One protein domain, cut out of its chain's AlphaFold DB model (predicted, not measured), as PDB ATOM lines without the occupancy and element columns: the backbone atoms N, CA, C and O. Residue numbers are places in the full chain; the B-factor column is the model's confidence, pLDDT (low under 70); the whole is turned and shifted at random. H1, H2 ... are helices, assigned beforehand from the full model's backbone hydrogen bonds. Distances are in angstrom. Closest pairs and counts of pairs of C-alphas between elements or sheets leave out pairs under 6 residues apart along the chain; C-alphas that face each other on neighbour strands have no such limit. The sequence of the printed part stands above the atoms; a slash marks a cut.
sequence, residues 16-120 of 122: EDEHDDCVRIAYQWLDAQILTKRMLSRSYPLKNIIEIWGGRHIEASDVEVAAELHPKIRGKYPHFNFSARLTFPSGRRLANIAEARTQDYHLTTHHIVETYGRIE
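This is residues 16 to 120 of the 122 residues of an uncharacterized protein of Bradyrhizobium elkanii (UniProt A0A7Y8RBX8). Helix H3 crosses the longest helix, H1, steeply, and H2 packs on residues 25 to 29 of H1; H5 lies away from H1, near H2, and three long stretches with no named element, residues 32 to 45, 70 to 90 and 95 to 108, join the helices H1 to H2, H3 to H4 and H4 to H5. The 105 printed residues hold helices H1 to H5 in chain order and no named strand; the class is all helix, though just 46 residues are in named elements. The whole is compact, radius of gyration of the C-alphas 12.6 A, spanning 35 by 32 by 20 A.

H1, residues 16 to 31, is the hub. It touches H2, residues 46 to 54, about perpendicular at 79 degrees, with its residues 25 to 29 alone; the closest C-alphas, of Ile 25 and Gly 54, are 6.0 A apart. It touches H3, residues 60 to 69, at a steep tilt of 66 degrees, closest at the C-alphas of Tyr 27 and Ala 66, 4.7 A. With residues 25 to 28 alone it only just touches H4, residues 91 to 94, with 3 pairs of C-alphas within 8 A, the closest Gln 28 and Arg 93, 6.2 A. H5, residues 109 to 115, is apart from H1. In H1, H2, H3 and H5 every O i to N i+4 pair is within hydrogen-bond range; H4 is too short for one.

H1 runs 22.3 A from C-alpha 16 at (48.252, -3.262, -33.194); H5 ends at C-alpha 115, (18.181, -2.312, -30.546).

The printed part has no cut. The link H2 to H3 is tight; the others are long. Residues 16 to 19 have pLDDT under 70.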
ATOM      1  N   GLU A  16      48.642  -3.176 -31.772       53.94
ATOM      2  CA  GLU A  16      48.252  -3.262 -33.194       53.94
ATOM      3  C   GLU A  16      47.233  -4.374 -33.479       53.94
ATOM      4  O   GLU A  16      46.272  -4.131 -34.206       53.94
ATOM      5  N   ASP A  17      47.414  -5.563 -32.890       56.19
ATOM      6  CA  ASP A  17      46.439  -6.666 -32.974       56.19
ATOM      7  C   ASP A  17      45.107  -6.261 -32.327       56.19
ATOM      8  O   ASP A  17      44.036  -6.585 -32.840       56.19
ATOM      9  N   GLU A  18      45.168  -5.470 -31.251       55.97
ATOM     10  CA  GLU A  18      43.995  -4.994 -30.535       55.97
ATOM     11  C   GLU A  18      43.126  -4.077 -31.400       55.97
ATOM     12  O   GLU A  18      41.919  -4.302 -31.523       55.97
ATOM     13  N   HIS A  19      43.725  -3.101 -32.081       63.28
ATOM     14  CA  HIS A  19      42.984  -2.277 -33.037       63.28
ATOM     15  C   HIS A  19      42.478  -3.093 -34.235       63.28
ATOM     16  O   HIS A  19      41.354  -2.872 -34.694       63.28
ATOM     17  N   ASP A  20      43.249  -4.077 -34.707       78.94
ATOM     18  CA  ASP A  20      42.842  -4.922 -35.832       78.94
ATOM     19  C   ASP A  20      41.595  -5.757 -35.492       78.94
ATOM     20  O   ASP A  20      40.634  -5.788 -36.264       78.94
ATOM     21  N   ASP A  21      41.536  -6.351 -34.300       86.31
ATOM     22  CA  ASP A  21      40.367  -7.109 -33.857       86.31
ATOM     23  C   ASP A  21      39.147  -6.200 -33.586       86.31
ATOM     24  O   ASP A  21      38.024  -6.586 -33.916       86.31
ATOM     25  N   CYS A  22      39.318  -4.970 -33.082       89.31
ATOM     26  CA  CYS A  22      38.216  -3.999 -32.952       89.31
ATOM     27  C   CYS A  22      37.609  -3.630 -34.312       89.31
ATOM     28  O   CYS A  22      36.382  -3.661 -34.482       89.31
ATOM     29  N   VAL A  23      38.461  -3.357 -35.304       90.88
ATOM     30  CA  VAL A  23      38.046  -3.098 -36.688       90.88
ATOM     31  C   VAL A  23      37.357  -4.328 -37.282       90.88
ATOM     32  O   VAL A  23      36.302  -4.192 -37.902       90.88
ATOM     33  N   ARG A  24      37.877  -5.542 -37.058       91.75
ATOM     34  CA  ARG A  24      37.241  -6.791 -37.518       91.75
ATOM     35  C   ARG A  24      35.862  -7.000 -36.901       91.75
ATOM     36  O   ARG A  24      34.941  -7.385 -37.619       91.75
ATOM     37  N   ILE A  25      35.685  -6.730 -35.606       92.38
ATOM     38  CA  ILE A  25      34.377  -6.817 -34.939       92.38
ATOM     39  C   ILE A  25      33.403  -5.833 -35.587       92.38
ATOM     40  O   ILE A  25      32.306  -6.228 -35.994       92.38
ATOM     41  N   ALA A  26      33.805  -4.568 -35.733       93.25
ATOM     42  CA  ALA A  26      32.980  -3.554 -36.378       93.25
ATOM     43  C   ALA A  26      32.639  -3.936 -37.827       93.25
ATOM     44  O   ALA A  26      31.486  -3.814 -38.241       93.25
ATOM     45  N   TYR A  27      33.602  -4.482 -38.571       93.69
ATOM     46  CA  TYR A  27      33.410  -4.960 -39.938       93.69
ATOM     47  C   TYR A  27      32.360  -6.070 -40.000       93.69
ATOM     48  O   TYR A  27      31.430  -5.997 -40.800       93.69
ATOM     49  N   GLN A  28      32.471  -7.082 -39.135       94.12
ATOM     50  CA  GLN A  28      31.516  -8.188 -39.085       94.12
ATOM     51  C   GLN A  28      30.104  -7.716 -38.738       94.12
ATOM     52  O   GLN A  28      29.127  -8.211 -39.302       94.12
ATOM     53  N   TRP A  29      29.991  -6.743 -37.833       94.38
ATOM     54  CA  TRP A  29      28.706  -6.152 -37.487       94.38
ATOM     55  C   TRP A  29      28.097  -5.376 -38.662       94.38
ATOM     56  O   TRP A  29      26.900  -5.513 -38.924       94.38
ATOM     57  N   LEU A  30      28.908  -4.589 -39.381       92.88
ATOM     58  CA  LEU A  30      28.489  -3.819 -40.556       92.88
ATOM     59  C   LEU A  30      28.072  -4.723 -41.724       92.88
ATOM     60  O   LEU A  30      27.052  -4.452 -42.357       92.88
ATOM     61  N   ASP A  31      28.810  -5.807 -41.977       93.31
ATOM     62  CA  ASP A  31      28.515  -6.777 -43.044       93.31
ATOM     63  C   ASP A  31      27.168  -7.483 -42.842       93.31
ATOM     64  O   ASP A  31      26.449  -7.750 -43.805       93.31
ATOM     65  N   ALA A  32      26.769  -7.708 -41.589       93.38
ATOM     66  CA  ALA A  32      25.470  -8.287 -41.261       93.38
ATOM     67  C   ALA A  32      24.283  -7.332 -41.497       93.38
ATOM     68  O   ALA A  32      23.124  -7.759 -41.458       93.38
ATOM     69  N   GLN A  33      24.521  -6.034 -41.720       93.12
ATOM     70  CA  GLN A  33      23.437  -5.068 -41.882       93.12
ATOM     71  C   GLN A  33      22.826  -5.109 -43.286       93.12
ATOM     72  O   GLN A  33      23.502  -5.162 -44.313       93.12
ATOM     73  N   ILE A  34      21.500  -4.971 -43.348       92.06
ATOM     74  CA  ILE A  34      20.797  -4.835 -44.625       92.06
ATOM     75  C   ILE A  34      21.055  -3.448 -45.209       92.06
ATOM     76  O   ILE A  34      20.575  -2.433 -44.696       92.06
ATOM     77  N   LEU A  35      21.771  -3.421 -46.327       91.12
ATOM     78  CA  LEU A  35      22.100  -2.201 -47.054       91.12
ATOM     79  C   LEU A  35      20.869  -1.590 -47.721       91.12
ATOM     80  O   LEU A  35      19.963  -2.286 -48.182       91.12
ATOM     81  N   THR A  36      20.850  -0.265 -47.822       87.75
ATOM     82  CA  THR A  36      19.798   0.463 -48.530       87.75
ATOM     83  C   THR A  36      20.389   1.468 -49.507       87.75
ATOM     84  O   THR A  36      21.540   1.885 -49.405       87.75
ATOM     85  N   LYS A  37      19.581   1.878 -50.490       83.19
ATOM     86  CA  LYS A  37      19.994   2.872 -51.493       83.19
ATOM     87  C   LYS A  37      20.132   4.288 -50.918       83.19
ATOM     88  O   LYS A  37      20.664   5.155 -51.600       83.19
ATOM     89  N   ARG A  38      19.605   4.545 -49.716       83.56
ATOM     90  CA  ARG A  38      19.606   5.864 -49.074       83.56
ATOM     91  C   ARG A  38      20.543   5.848 -47.871       83.56
ATOM     92  O   ARG A  38      20.676   4.829 -47.202       83.56
ATOM     93  N   MET A  39      21.171   6.986 -47.594       82.69
ATOM     94  CA  MET A  39      21.906   7.162 -46.345       82.69
ATOM     95  C   MET A  39      20.926   7.275 -45.182       82.69
ATOM     96  O   MET A  39      19.855   7.882 -45.300       82.69
ATOM     97  N   LEU A  40      21.295   6.671 -44.062       80.06
ATOM     98  CA  LEU A  40      20.517   6.719 -42.842       80.06
ATOM     99  C   LEU A  40      20.626   8.113 -42.212       80.06
ATOM    100  O   LEU A  40      21.694   8.540 -41.783       80.06
ATOM    101  N   SER A  41      19.498   8.823 -42.132       71.06
ATOM    102  CA  SER A  41      19.440  10.139 -41.475       71.06
ATOM    103  C   SER A  41      19.477  10.029 -39.943       71.06
ATOM    104  O   SER A  41      19.885  10.951 -39.244       71.06
ATOM    105  N   ARG A  42      19.069   8.875 -39.399       76.12
ATOM    106  CA  ARG A  42      19.028   8.633 -37.957       76.12
ATOM    107  C   ARG A  42      20.407   8.231 -37.439       76.12
ATOM    108  O   ARG A  42      20.943   7.212 -37.860       76.12
ATOM    109  N   SER A  43      20.928   8.994 -36.486       75.06
ATOM    110  CA  SER A  43      22.142   8.632 -35.757       75.06
ATOM    111  C   SER A  43      21.818   7.563 -34.716       75.06
ATOM    112  O   SER A  43      20.912   7.733 -33.900       75.06
ATOM    113  N   TYR A  44      22.559   6.461 -34.756       81.19
ATOM    114  CA  TYR A  44      22.545   5.432 -33.720       81.19
ATOM    115  C   TYR A  44      23.841   5.529 -32.911       81.19
ATOM    116  O   TYR A  44      24.867   5.924 -33.472       81.19
ATOM    117  N   PRO A  45      23.839   5.144 -31.624       88.69
ATOM    118  CA  PRO A  45      25.067   4.976 -30.856       88.69
ATOM    119  C   PRO A  45      25.791   3.697 -31.314       88.69
ATOM    120  O   PRO A  45      25.909   2.738 -30.557       88.69
ATOM    121  N   LEU A  46      26.232   3.668 -32.579       88.44
ATOM    122  CA  LEU A  46      26.794   2.485 -33.240       88.44
ATOM    123  C   LEU A  46      27.966   1.918 -32.452       88.44
ATOM    124  O   LEU A  46      28.003   0.717 -32.238       88.44
ATOM    125  N   LYS A  47      28.840   2.793 -31.945       89.88
ATOM    126  CA  LYS A  47      29.926   2.429 -31.034       89.88
ATOM    127  C   LYS A  47      29.422   1.503 -29.915       89.88
ATOM    128  O   LYS A  47      29.768   0.332 -29.896       89.88
ATOM    129  N   ASN A  48      28.496   1.988 -29.090       89.25
ATOM    130  CA  ASN A  48      27.962   1.243 -27.948       89.25
ATOM    131  C   ASN A  48      27.249  -0.056 -28.365       89.25
ATOM    132  O   ASN A  48      27.364  -1.081 -27.703       89.25
ATOM    133  N   ILE A  49      26.519  -0.032 -29.483       91.31
ATOM    134  CA  ILE A  49      25.808  -1.212 -29.994       91.31
ATOM    135  C   ILE A  49      26.794  -2.317 -30.394       91.31
ATOM    136  O   ILE A  49      26.580  -3.486 -30.059       91.31
ATOM    137  N   ILE A  50      27.860  -1.948 -31.110       92.06
ATOM    138  CA  ILE A  50      28.890  -2.876 -31.572       92.06
ATOM    139  C   ILE A  50      29.746  -3.332 -30.383       92.06
ATOM    140  O   ILE A  50      30.038  -4.518 -30.297       92.06
ATOM    141  N   GLU A  51      30.067  -2.447 -29.433       91.75
ATOM    142  CA  GLU A  51      30.781  -2.791 -28.195       91.75
ATOM    143  C   GLU A  51      30.048  -3.883 -27.407       91.75
ATOM    144  O   GLU A  51      30.635  -4.905 -27.052       91.75
ATOM    145  N   ILE A  52      28.739  -3.708 -27.193       90.81
ATOM    146  CA  ILE A  52      27.915  -4.674 -26.459       90.81
ATOM    147  C   ILE A  52      27.812  -6.006 -27.216       90.81
ATOM    148  O   ILE A  52      27.815  -7.069 -26.597       90.81
ATOM    149  N   TRP A  53      27.713  -5.982 -28.549       91.44
ATOM    150  CA  TRP A  53      27.632  -7.207 -29.354       91.44
ATOM    151  C   TRP A  53      28.970  -7.955 -29.439       91.44
ATOM    152  O   TRP A  53      29.016  -9.177 -29.273       91.44
ATOM    153  N   GLY A  54      30.046  -7.218 -29.706       88.38
ATOM    154  CA  GLY A  54      31.409  -7.721 -29.841       88.38
ATOM    155  C   GLY A  54      32.054  -8.090 -28.514       88.38
ATOM    156  O   GLY A  54      33.010  -8.858 -28.495       88.38
ATOM    157  N   GLY A  55      31.521  -7.573 -27.408       88.19
ATOM    158  CA  GLY A  55      32.040  -7.786 -26.068       88.19
ATOM    159  C   GLY A  55      33.436  -7.206 -25.867       88.19
ATOM    160  O   GLY A  55      34.283  -7.849 -25.246       88.19
ATOM    161  N   ARG A  56      33.683  -6.036 -26.462       86.81
ATOM    162  CA  ARG A  56      34.979  -5.359 -26.472       86.81
ATOM    163  C   ARG A  56      34.806  -3.861 -26.688       86.81
ATOM    164  O   ARG A  56      33.902  -3.459 -27.415       86.81
ATOM    165  N   HIS A  57      35.683  -3.056 -26.097       87.12
ATOM    166  CA  HIS A  57      35.739  -1.622 -26.359       87.12
ATOM    167  C   HIS A  57      36.097  -1.327 -27.818       87.12
ATOM    168  O   HIS A  57      37.068  -1.867 -28.333       87.12
ATOM    169  N   ILE A  58      35.328  -0.453 -28.465       87.69
ATOM    170  CA  ILE A  58      35.496  -0.062 -29.870       87.69
ATOM    171  C   ILE A  58      35.447   1.459 -29.939       87.69
ATOM    172  O   ILE A  58      34.614   2.097 -29.291       87.69
ATOM    173  N   GLU A  59      36.323   2.066 -30.725       88.56
ATOM    174  CA  GLU A  59      36.332   3.503 -30.962       88.56
ATOM    175  C   GLU A  59      35.548   3.876 -32.226       88.56
ATOM    176  O   GLU A  59      35.309   3.060 -33.114       88.56
ATOM    177  N   ALA A  60      35.126   5.142 -32.331       88.56
ATOM    178  CA  ALA A  60      34.442   5.620 -33.537       88.56
ATOM    179  C   ALA A  60      35.332   5.465 -34.785       88.56
ATOM    180  O   ALA A  60      34.843   5.050 -35.835       88.56
ATOM    181  N   SER A  61      36.638   5.700 -34.626       88.19
ATOM    182  CA  SER A  61      37.649   5.515 -35.667       88.19
ATOM    183  C   SER A  61      37.697   4.075 -36.186       88.19
ATOM    184  O   SER A  61      37.805   3.875 -37.393       88.19
ATOM    185  N   ASP A  62      37.550   3.067 -35.316       90.00
ATOM    186  CA  ASP A  62      37.541   1.656 -35.732       90.00
ATOM    187  C   ASP A  62      36.325   1.349 -36.618       90.00
ATOM    188  O   ASP A  62      36.427   0.637 -37.618       90.00
ATOM    189  N   VAL A  63      35.167   1.932 -36.284       91.00
ATOM    190  CA  VAL A  63      33.935   1.805 -37.079       91.00
ATOM    191  C   VAL A  63      34.083   2.499 -38.433       91.00
ATOM    192  O   VAL A  63      33.601   1.982 -39.440       91.00
ATOM    193  N   GLU A  64      34.749   3.654 -38.479       90.25
ATOM    194  CA  GLU A  64      35.047   4.361 -39.728       90.25
ATOM    195  C   GLU A  64      35.975   3.546 -40.630       90.25
ATOM    196  O   GLU A  64      35.652   3.343 -41.799       90.25
ATOM    197  N   VAL A  65      37.072   3.014 -40.087       90.12
ATOM    198  CA  VAL A  65      37.998   2.153 -40.837       90.12
ATOM    199  C   VAL A  65      37.274   0.907 -41.348       90.12
ATOM    200  O   VAL A  65      37.376   0.575 -42.527       90.12
ATOM    201  N   ALA A  66      36.475   0.249 -40.505       91.81
ATOM    202  CA  ALA A  66      35.689  -0.912 -40.907       91.81
ATOM    203  C   ALA A  66      34.696  -0.594 -42.038       91.81
ATOM    204  O   ALA A  66      34.525  -1.397 -42.957       91.81
ATOM    205  N   ALA A  67      34.057   0.578 -41.995       90.88
ATOM    206  CA  ALA A  67      33.137   1.025 -43.032       90.88
ATOM    207  C   ALA A  67      33.847   1.326 -44.361       90.88
ATOM    208  O   ALA A  67      33.323   0.950 -45.409       90.88
ATOM    209  N   GLU A  68      35.029   1.945 -44.322       89.62
ATOM    210  CA  GLU A  68      35.849   2.222 -45.511       89.62
ATOM    211  C   GLU A  68      36.379   0.933 -46.157       89.62
ATOM    212  O   GLU A  68      36.443   0.825 -47.382       89.62
ATOM    213  N   LEU A  69      36.719  -0.076 -45.347       89.25
ATOM    214  CA  LEU A  69      37.154  -1.389 -45.831       89.25
ATOM    215  C   LEU A  69      36.011  -2.205 -46.449       89.25
ATOM    216  O   LEU A  69      36.254  -3.120 -47.240       89.25
ATOM    217  N   HIS A  70      34.761  -1.914 -46.093       90.06
ATOM    218  CA  HIS A  70      33.629  -2.733 -46.492       90.06
ATOM    219  C   HIS A  70      33.117  -2.365 -47.899       90.06
ATOM    220  O   HIS A  70      32.571  -1.280 -48.112       90.06
ATOM    221  N   PRO A  71      33.133  -3.298 -48.876       89.62
ATOM    222  CA  PRO A  71      32.963  -2.979 -50.302       89.62
ATOM    223  C   PRO A  71      31.587  -2.406 -50.670       89.62
ATOM    224  O   PRO A  71      31.411  -1.795 -51.727       89.62
ATOM    225  N   LYS A  72      30.577  -2.644 -49.828       89.69
ATOM    226  CA  LYS A  72      29.194  -2.214 -50.070       89.69
ATOM    227  C   LYS A  72      28.694  -1.140 -49.097       89.69
ATOM    228  O   LYS A  72      27.623  -0.576 -49.343       89.69
ATOM    229  N   ILE A  73      29.427  -0.875 -48.012       90.19
ATOM    230  CA  ILE A  73      29.047   0.170 -47.059       90.19
ATOM    231  C   ILE A  73      29.546   1.492 -47.635       90.19
ATOM    232  O   ILE A  73      30.563   1.559 -48.316       90.19
ATOM    233  N   ARG A  74      28.746   2.534 -47.474       88.06
ATOM    234  CA  ARG A  74      28.986   3.878 -47.988       88.06
ATOM    235  C   ARG A  74      28.461   4.880 -46.979       88.06
ATOM    236  O   ARG A  74      27.440   4.630 -46.337       88.06
ATOM    237  N   GLY A  75      29.100   6.038 -46.921       85.94
ATOM    238  CA  GLY A  75      28.764   7.101 -45.982       85.94
ATOM    239  C   GLY A  75      29.951   7.409 -45.080       85.94
ATOM    240  O   GLY A  75      31.072   7.031 -45.393       85.94
ATOM    241  N   LYS A  76      29.700   8.122 -43.988       85.81
ATOM    242  CA  LYS A  76      30.704   8.474 -42.979       85.81
ATOM    243  C   LYS A  76      30.065   8.380 -41.617       85.81
ATOM    244  O   LYS A  76      28.889   8.714 -41.497       85.81
ATOM    245  N   TYR A  77      30.817   7.981 -40.598       83.88
ATOM    246  CA  TYR A  77      30.276   7.888 -39.250       83.88
ATOM    247  C   TYR A  77      29.632   9.221 -38.814       83.88
ATOM    248  O   TYR A  77      30.210  10.284 -39.047       83.88
ATOM    249  N   PRO A  78      28.433   9.200 -38.198       83.38
ATOM    250  CA  PRO A  78      27.602   8.036 -37.844       83.38
ATOM    251  C   PRO A  78      26.569   7.619 -38.920       83.38
ATOM    252  O   PRO A  78      25.686   6.804 -38.650       83.38
ATOM    253  N   HIS A  79      26.635   8.184 -40.124       86.56
ATOM    254  CA  HIS A  79      25.657   8.033 -41.203       86.56
ATOM    255  C   HIS A  79      26.141   7.095 -42.316       86.56
ATOM    256  O   HIS A  79      26.893   7.483 -43.213       86.56
ATOM    257  N   PHE A  80      25.617   5.871 -42.321       88.00
ATOM    258  CA  PHE A  80      25.931   4.854 -43.325       88.00
ATOM    259  C   PHE A  80      24.697   4.449 -44.149       88.00
ATOM    260  O   PHE A  80      23.555   4.788 -43.829       88.00
ATOM    261  N   ASN A  81      24.913   3.712 -45.235       90.69
ATOM    262  CA  ASN A  81      23.884   3.242 -46.168       90.69
ATOM    263  C   ASN A  81      23.233   1.904 -45.754       90.69
ATOM    264  O   ASN A  81      23.051   1.018 -46.591       90.69
ATOM    265  N   PHE A  82      22.833   1.743 -44.493       89.69
ATOM    266  CA  PHE A  82      22.095   0.560 -44.030       89.69
ATOM    267  C   PHE A  82      20.728   0.903 -43.430       89.69
ATOM    268  O   PHE A  82      20.385   2.062 -43.201       89.69
ATOM    269  N   SER A  83      19.891  -0.120 -43.263       87.44
ATOM    270  CA  SER A  83      18.510   0.028 -42.813       87.44
ATOM    271  C   SER A  83      18.435   0.518 -41.368       87.44
ATOM    272  O   SER A  83      19.175   0.056 -40.509       87.44
ATOM    273  N   ALA A  84      17.457   1.379 -41.069       85.69
ATOM    274  CA  ALA A  84      17.147   1.787 -39.695       85.69
ATOM    275  C   ALA A  84      16.710   0.606 -38.802       85.69
ATOM    276  O   ALA A  84      16.775   0.683 -37.578       85.69
ATOM    277  N   ARG A  85      16.225  -0.487 -39.408       88.62
ATOM    278  CA  ARG A  85      15.998  -1.754 -38.707       88.62
ATOM    279  C   ARG A  85      17.293  -2.556 -38.721       88.62
ATOM    280  O   ARG A  85      17.546  -3.286 -39.682       88.62
ATOM    281  N   LEU A  86      18.072  -2.396 -37.654       91.38
ATOM    282  CA  LEU A  86      19.329  -3.106 -37.449       91.38
ATOM    283  C   LEU A  86      19.094  -4.616 -37.409       91.38
ATOM    284  O   LEU A  86      18.075  -5.088 -36.892       91.38
ATOM    285  N   THR A  87      20.045  -5.352 -37.971       93.50
ATOM    286  CA  THR A  87      20.056  -6.816 -37.983       93.50
ATOM    287  C   THR A  87      21.015  -7.298 -36.912       93.50
ATOM    288  O   THR A  87      22.166  -6.868 -36.885       93.50
ATOM    289  N   PHE A  88      20.515  -8.130 -36.001       92.62
ATOM    290  CA  PHE A  88      21.300  -8.744 -34.942       92.62
ATOM    291  C   PHE A  88      22.233  -9.785 -35.566       92.62
ATOM    292  O   PHE A  88      21.724 -10.797 -36.063       92.62
ATOM    293  N   PRO A  89      23.557  -9.549 -35.570       91.88
ATOM    294  CA  PRO A  89      24.472 -10.429 -36.270       91.88
ATOM    295  C   PRO A  89      24.668 -11.751 -35.531       91.88
ATOM    296  O   PRO A  89      24.682 -11.800 -34.294       91.88
ATOM    297  N   SER A  90      24.905 -12.820 -36.286       89.31
ATOM    298  CA  SER A  90      25.196 -14.137 -35.721       89.31
ATOM    299  C   SER A  90      26.516 -14.129 -34.948       89.31
ATOM    300  O   SER A  90      27.551 -13.681 -35.444       89.31
ATOM    301  N   GLY A  91      26.519 -14.713 -33.746       85.44
ATOM    302  CA  GLY A  91      27.734 -14.848 -32.931       85.44
ATOM    303  C   GLY A  91      28.844 -15.663 -33.608       85.44
ATOM    304  O   GLY A  91      30.006 -15.530 -33.240       85.44
ATOM    305  N   ARG A  92      28.514 -16.459 -34.636       87.31
ATOM    306  CA  ARG A  92      29.496 -17.194 -35.450       87.31
ATOM    307  C   ARG A  92      30.477 -16.271 -36.173       87.31
ATOM    308  O   ARG A  92      31.614 -16.668 -36.394       87.31
ATOM    309  N   ARG A  93      30.071 -15.039 -36.495       88.94
ATOM    310  CA  ARG A  93      30.941 -14.041 -37.136       88.94
ATOM    311  C   ARG A  93      32.137 -13.648 -36.272       88.94
ATOM    312  O   ARG A  93      33.189 -13.312 -36.799       88.94
ATOM    313  N   LEU A  94      31.985 -13.749 -34.952       87.75
ATOM    314  CA  LEU A  94      33.034 -13.461 -33.976       87.75
ATOM    315  C   LEU A  94      33.955 -14.658 -33.707       87.75
ATOM    316  O   LEU A  94      34.953 -14.502 -33.019       87.75
ATOM    317  N   ALA A  95      33.657 -15.849 -34.239       84.19
ATOM    318  CA  ALA A  95      34.382 -17.074 -33.889       84.19
ATOM    319  C   ALA A  95      35.867 -17.065 -34.297       84.19
ATOM    320  O   ALA A  95      36.654 -17.810 -33.724       84.19
ATOM    321  N   ASN A  96      36.243 -16.236 -35.277       83.19
ATOM    322  CA  ASN A  96      37.622 -16.101 -35.758       83.19
ATOM    323  C   ASN A  96      38.338 -14.857 -35.206       83.19
ATOM    324  O   ASN A  96      39.421 -14.528 -35.678       83.19
ATOM    325  N   ILE A  97      37.725 -14.146 -34.257       85.44
ATOM    326  CA  ILE A  97      38.284 -12.938 -33.652       85.44
ATOM    327  C   ILE A  97      38.673 -13.301 -32.224       85.44
ATOM    328  O   ILE A  97      37.805 -13.587 -31.399       85.44
ATOM    329  N   ALA A  98      39.977 -13.340 -31.952       81.31
ATOM    330  CA  ALA A  98      40.514 -13.848 -30.693       81.31
ATOM    331  C   ALA A  98      40.060 -13.000 -29.500       81.31
ATOM    332  O   ALA A  98      39.793 -13.536 -28.423       81.31
ATOM    333  N   GLU A  99      39.924 -11.692 -29.707       78.88
ATOM    334  CA  GLU A  99      39.572 -10.758 -28.641       78.88
ATOM    335  C   GLU A  99      38.073 -10.464 -28.517       78.88
ATOM    336  O   GLU A  99      37.654  -9.699 -27.641       78.88
ATOM    337  N   ALA A 100      37.229 -11.091 -29.336       83.69
ATOM    338  CA  ALA A 100      35.787 -10.950 -29.203       83.69
ATOM    339  C   ALA A 100      35.277 -11.611 -27.909       83.69
ATOM    340  O   ALA A 100      35.655 -12.729 -27.564       83.69
ATOM    341  N   ARG A 101      34.357 -10.931 -27.212       81.50
ATOM    342  CA  ARG A 101      33.734 -11.372 -25.947       81.50
ATOM    343  C   ARG A 101      34.717 -11.607 -24.798       81.50
ATOM    344  O   ARG A 101      34.441 -12.402 -23.904       81.50
ATOM    345  N   THR A 102      35.850 -10.914 -24.819       78.19
ATOM    346  CA  THR A 102      36.854 -10.975 -23.749       78.19
ATOM    347  C   THR A 102      36.571 -10.006 -22.603       78.19
ATOM    348  O   THR A 102      37.053 -10.225 -21.494       78.19
ATOM    349  N   GLN A 103      35.785  -8.951 -22.843       78.50
ATOM    350  CA  GLN A 103      35.459  -7.927 -21.848       78.50
ATOM    351  C   GLN A 103      34.041  -8.117 -21.283       78.50
ATOM    352  O   GLN A 103      33.180  -8.726 -21.919       78.50
ATOM    353  N   ASP A 104      33.793  -7.573 -20.084       73.00
ATOM    354  CA  ASP A 104      32.548  -7.738 -19.308       73.00
ATOM    355  C   ASP A 104      31.389  -6.876 -19.851       73.00
ATOM    356  O   ASP A 104      30.802  -6.044 -19.165       73.00
ATOM    357  N   TYR A 105      31.062  -7.046 -21.130       76.94
ATOM    358  CA  TYR A 105      29.881  -6.442 -21.737       76.94
ATOM    359  C   TYR A 105      28.741  -7.455 -21.749       76.94
ATOM    360  O   TYR A 105      28.820  -8.529 -22.347       76.94
ATOM    361  N   HIS A 106      27.639  -7.094 -21.097       74.88
ATOM    362  CA  HIS A 106      26.489  -7.978 -20.946       74.88
ATOM    363  C   HIS A 106      25.498  -7.738 -22.081       74.88
ATOM    364  O   HIS A 106      24.665  -6.831 -22.033       74.88
ATOM    365  N   LEU A 107      25.563  -8.583 -23.110       81.00
ATOM    366  CA  LEU A 107      24.537  -8.634 -24.147       81.00
ATOM    367  C   LEU A 107      23.258  -9.257 -23.565       81.00
ATOM    368  O   LEU A 107      23.104 -10.475 -23.508       81.00
ATOM    369  N   THR A 108      22.332  -8.411 -23.118       85.00
ATOM    370  CA  THR A 108      21.051  -8.850 -22.549       85.00
ATOM    371  C   THR A 108      19.976  -9.004 -23.620       85.00
ATOM    372  O   THR A 108      19.949  -8.277 -24.615       85.00
ATOM    373  N   THR A 109      19.014  -9.900 -23.385       84.31
ATOM    374  CA  THR A 109      17.843 -10.067 -24.263       84.31
ATOM    375  C   THR A 109      17.069  -8.759 -24.443       84.31
ATOM    376  O   THR A 109      16.617  -8.465 -25.546       84.31
ATOM    377  N   HIS A 110      16.962  -7.943 -23.387       85.88
ATOM    378  CA  HIS A 110      16.307  -6.635 -23.452       85.88
ATOM    379  C   HIS A 110      17.010  -5.700 -24.445       85.88
ATOM    380  O   HIS A 110      16.362  -5.130 -25.319       85.88
ATOM    381  N   HIS A 111      18.343  -5.601 -24.364       86.06
ATOM    382  CA  HIS A 111      19.127  -4.788 -25.293       86.06
ATOM    383  C   HIS A 111      18.971  -5.265 -26.743       86.06
ATOM    384  O   HIS A 111      18.859  -4.442 -27.651       86.06
ATOM    385  N   ILE A 112      18.916  -6.585 -26.967       86.75
ATOM    386  CA  ILE A 112      18.723  -7.143 -28.310       86.75
ATOM    387  C   ILE A 112      17.369  -6.714 -28.890       86.75
ATOM    388  O   ILE A 112      17.327  -6.211 -30.009       86.75
ATOM    389  N   VAL A 113      16.282  -6.890 -28.133       87.25
ATOM    390  CA  VAL A 113      14.911  -6.599 -28.590       87.25
ATOM    391  C   VAL A 113      14.682  -5.102 -28.819       87.25
ATOM    392  O   VAL A 113      13.950  -4.728 -29.732       87.25
ATOM    393  N   GLU A 114      15.307  -4.242 -28.014       87.75
ATOM    394  CA  GLU A 114      15.198  -2.787 -28.164       87.75
ATOM    395  C   GLU A 114      16.027  -2.255 -29.346       87.75
ATOM    396  O   GLU A 114      15.587  -1.363 -30.076       87.75
ATOM    397  N   THR A 115      17.221  -2.814 -29.553       87.56
ATOM    398  CA  THR A 115      18.181  -2.312 -30.546       87.56
ATOM    399  C   THR A 115      17.932  -2.875 -31.942       87.56
ATOM    400  O   THR A 115      17.993  -2.144 -32.935       87.56
ATOM    401  N   TYR A 116      17.677  -4.179 -32.039       90.12
ATOM    402  CA  TYR A 116      17.628  -4.893 -33.307       90.12
ATOM    403  C   TYR A 116      16.191  -5.213 -33.697       90.12
ATOM    404  O   TYR A 116      15.410  -5.766 -32.931       90.12
ATOM    405  N   GLY A 117      15.847  -4.893 -34.943       88.12
ATOM    406  CA  GLY A 117      14.528  -5.195 -35.500       88.12
ATOM    407  C   GLY A 117      14.472  -6.522 -36.255       88.12
ATOM    408  O   GLY A 117      13.413  -6.873 -36.777       88.12
ATOM    409  N   ARG A 118      15.616  -7.198 -36.411       88.94
ATOM    410  CA  ARG A 118      15.802  -8.422 -37.200       88.94
ATOM    411  C   ARG A 118      16.908  -9.272 -36.594       88.94
ATOM    412  O   ARG A 118      17.802  -8.736 -35.951       88.94
ATOM    413  N   ILE A 119      16.867 -10.569 -36.862       88.81
ATOM    414  CA  ILE A 119      17.929 -11.520 -36.528       88.81
ATOM    415  C   ILE A 119      18.525 -12.004 -37.848       88.81
ATOM    416  O   ILE A 119      17.780 -12.240 -38.797       88.81
ATOM    417  N   GLU A 120      19.851 -12.080 -37.925       88.44
ATOM    418  CA  GLU A 120      20.546 -12.661 -39.074       88.44
ATOM    419  C   GLU A 120      20.208 -14.155 -39.192       88.44
ATOM    420  O   GLU A 120      20.256 -14.886 -38.201       88.44
TER     421      GLU A 120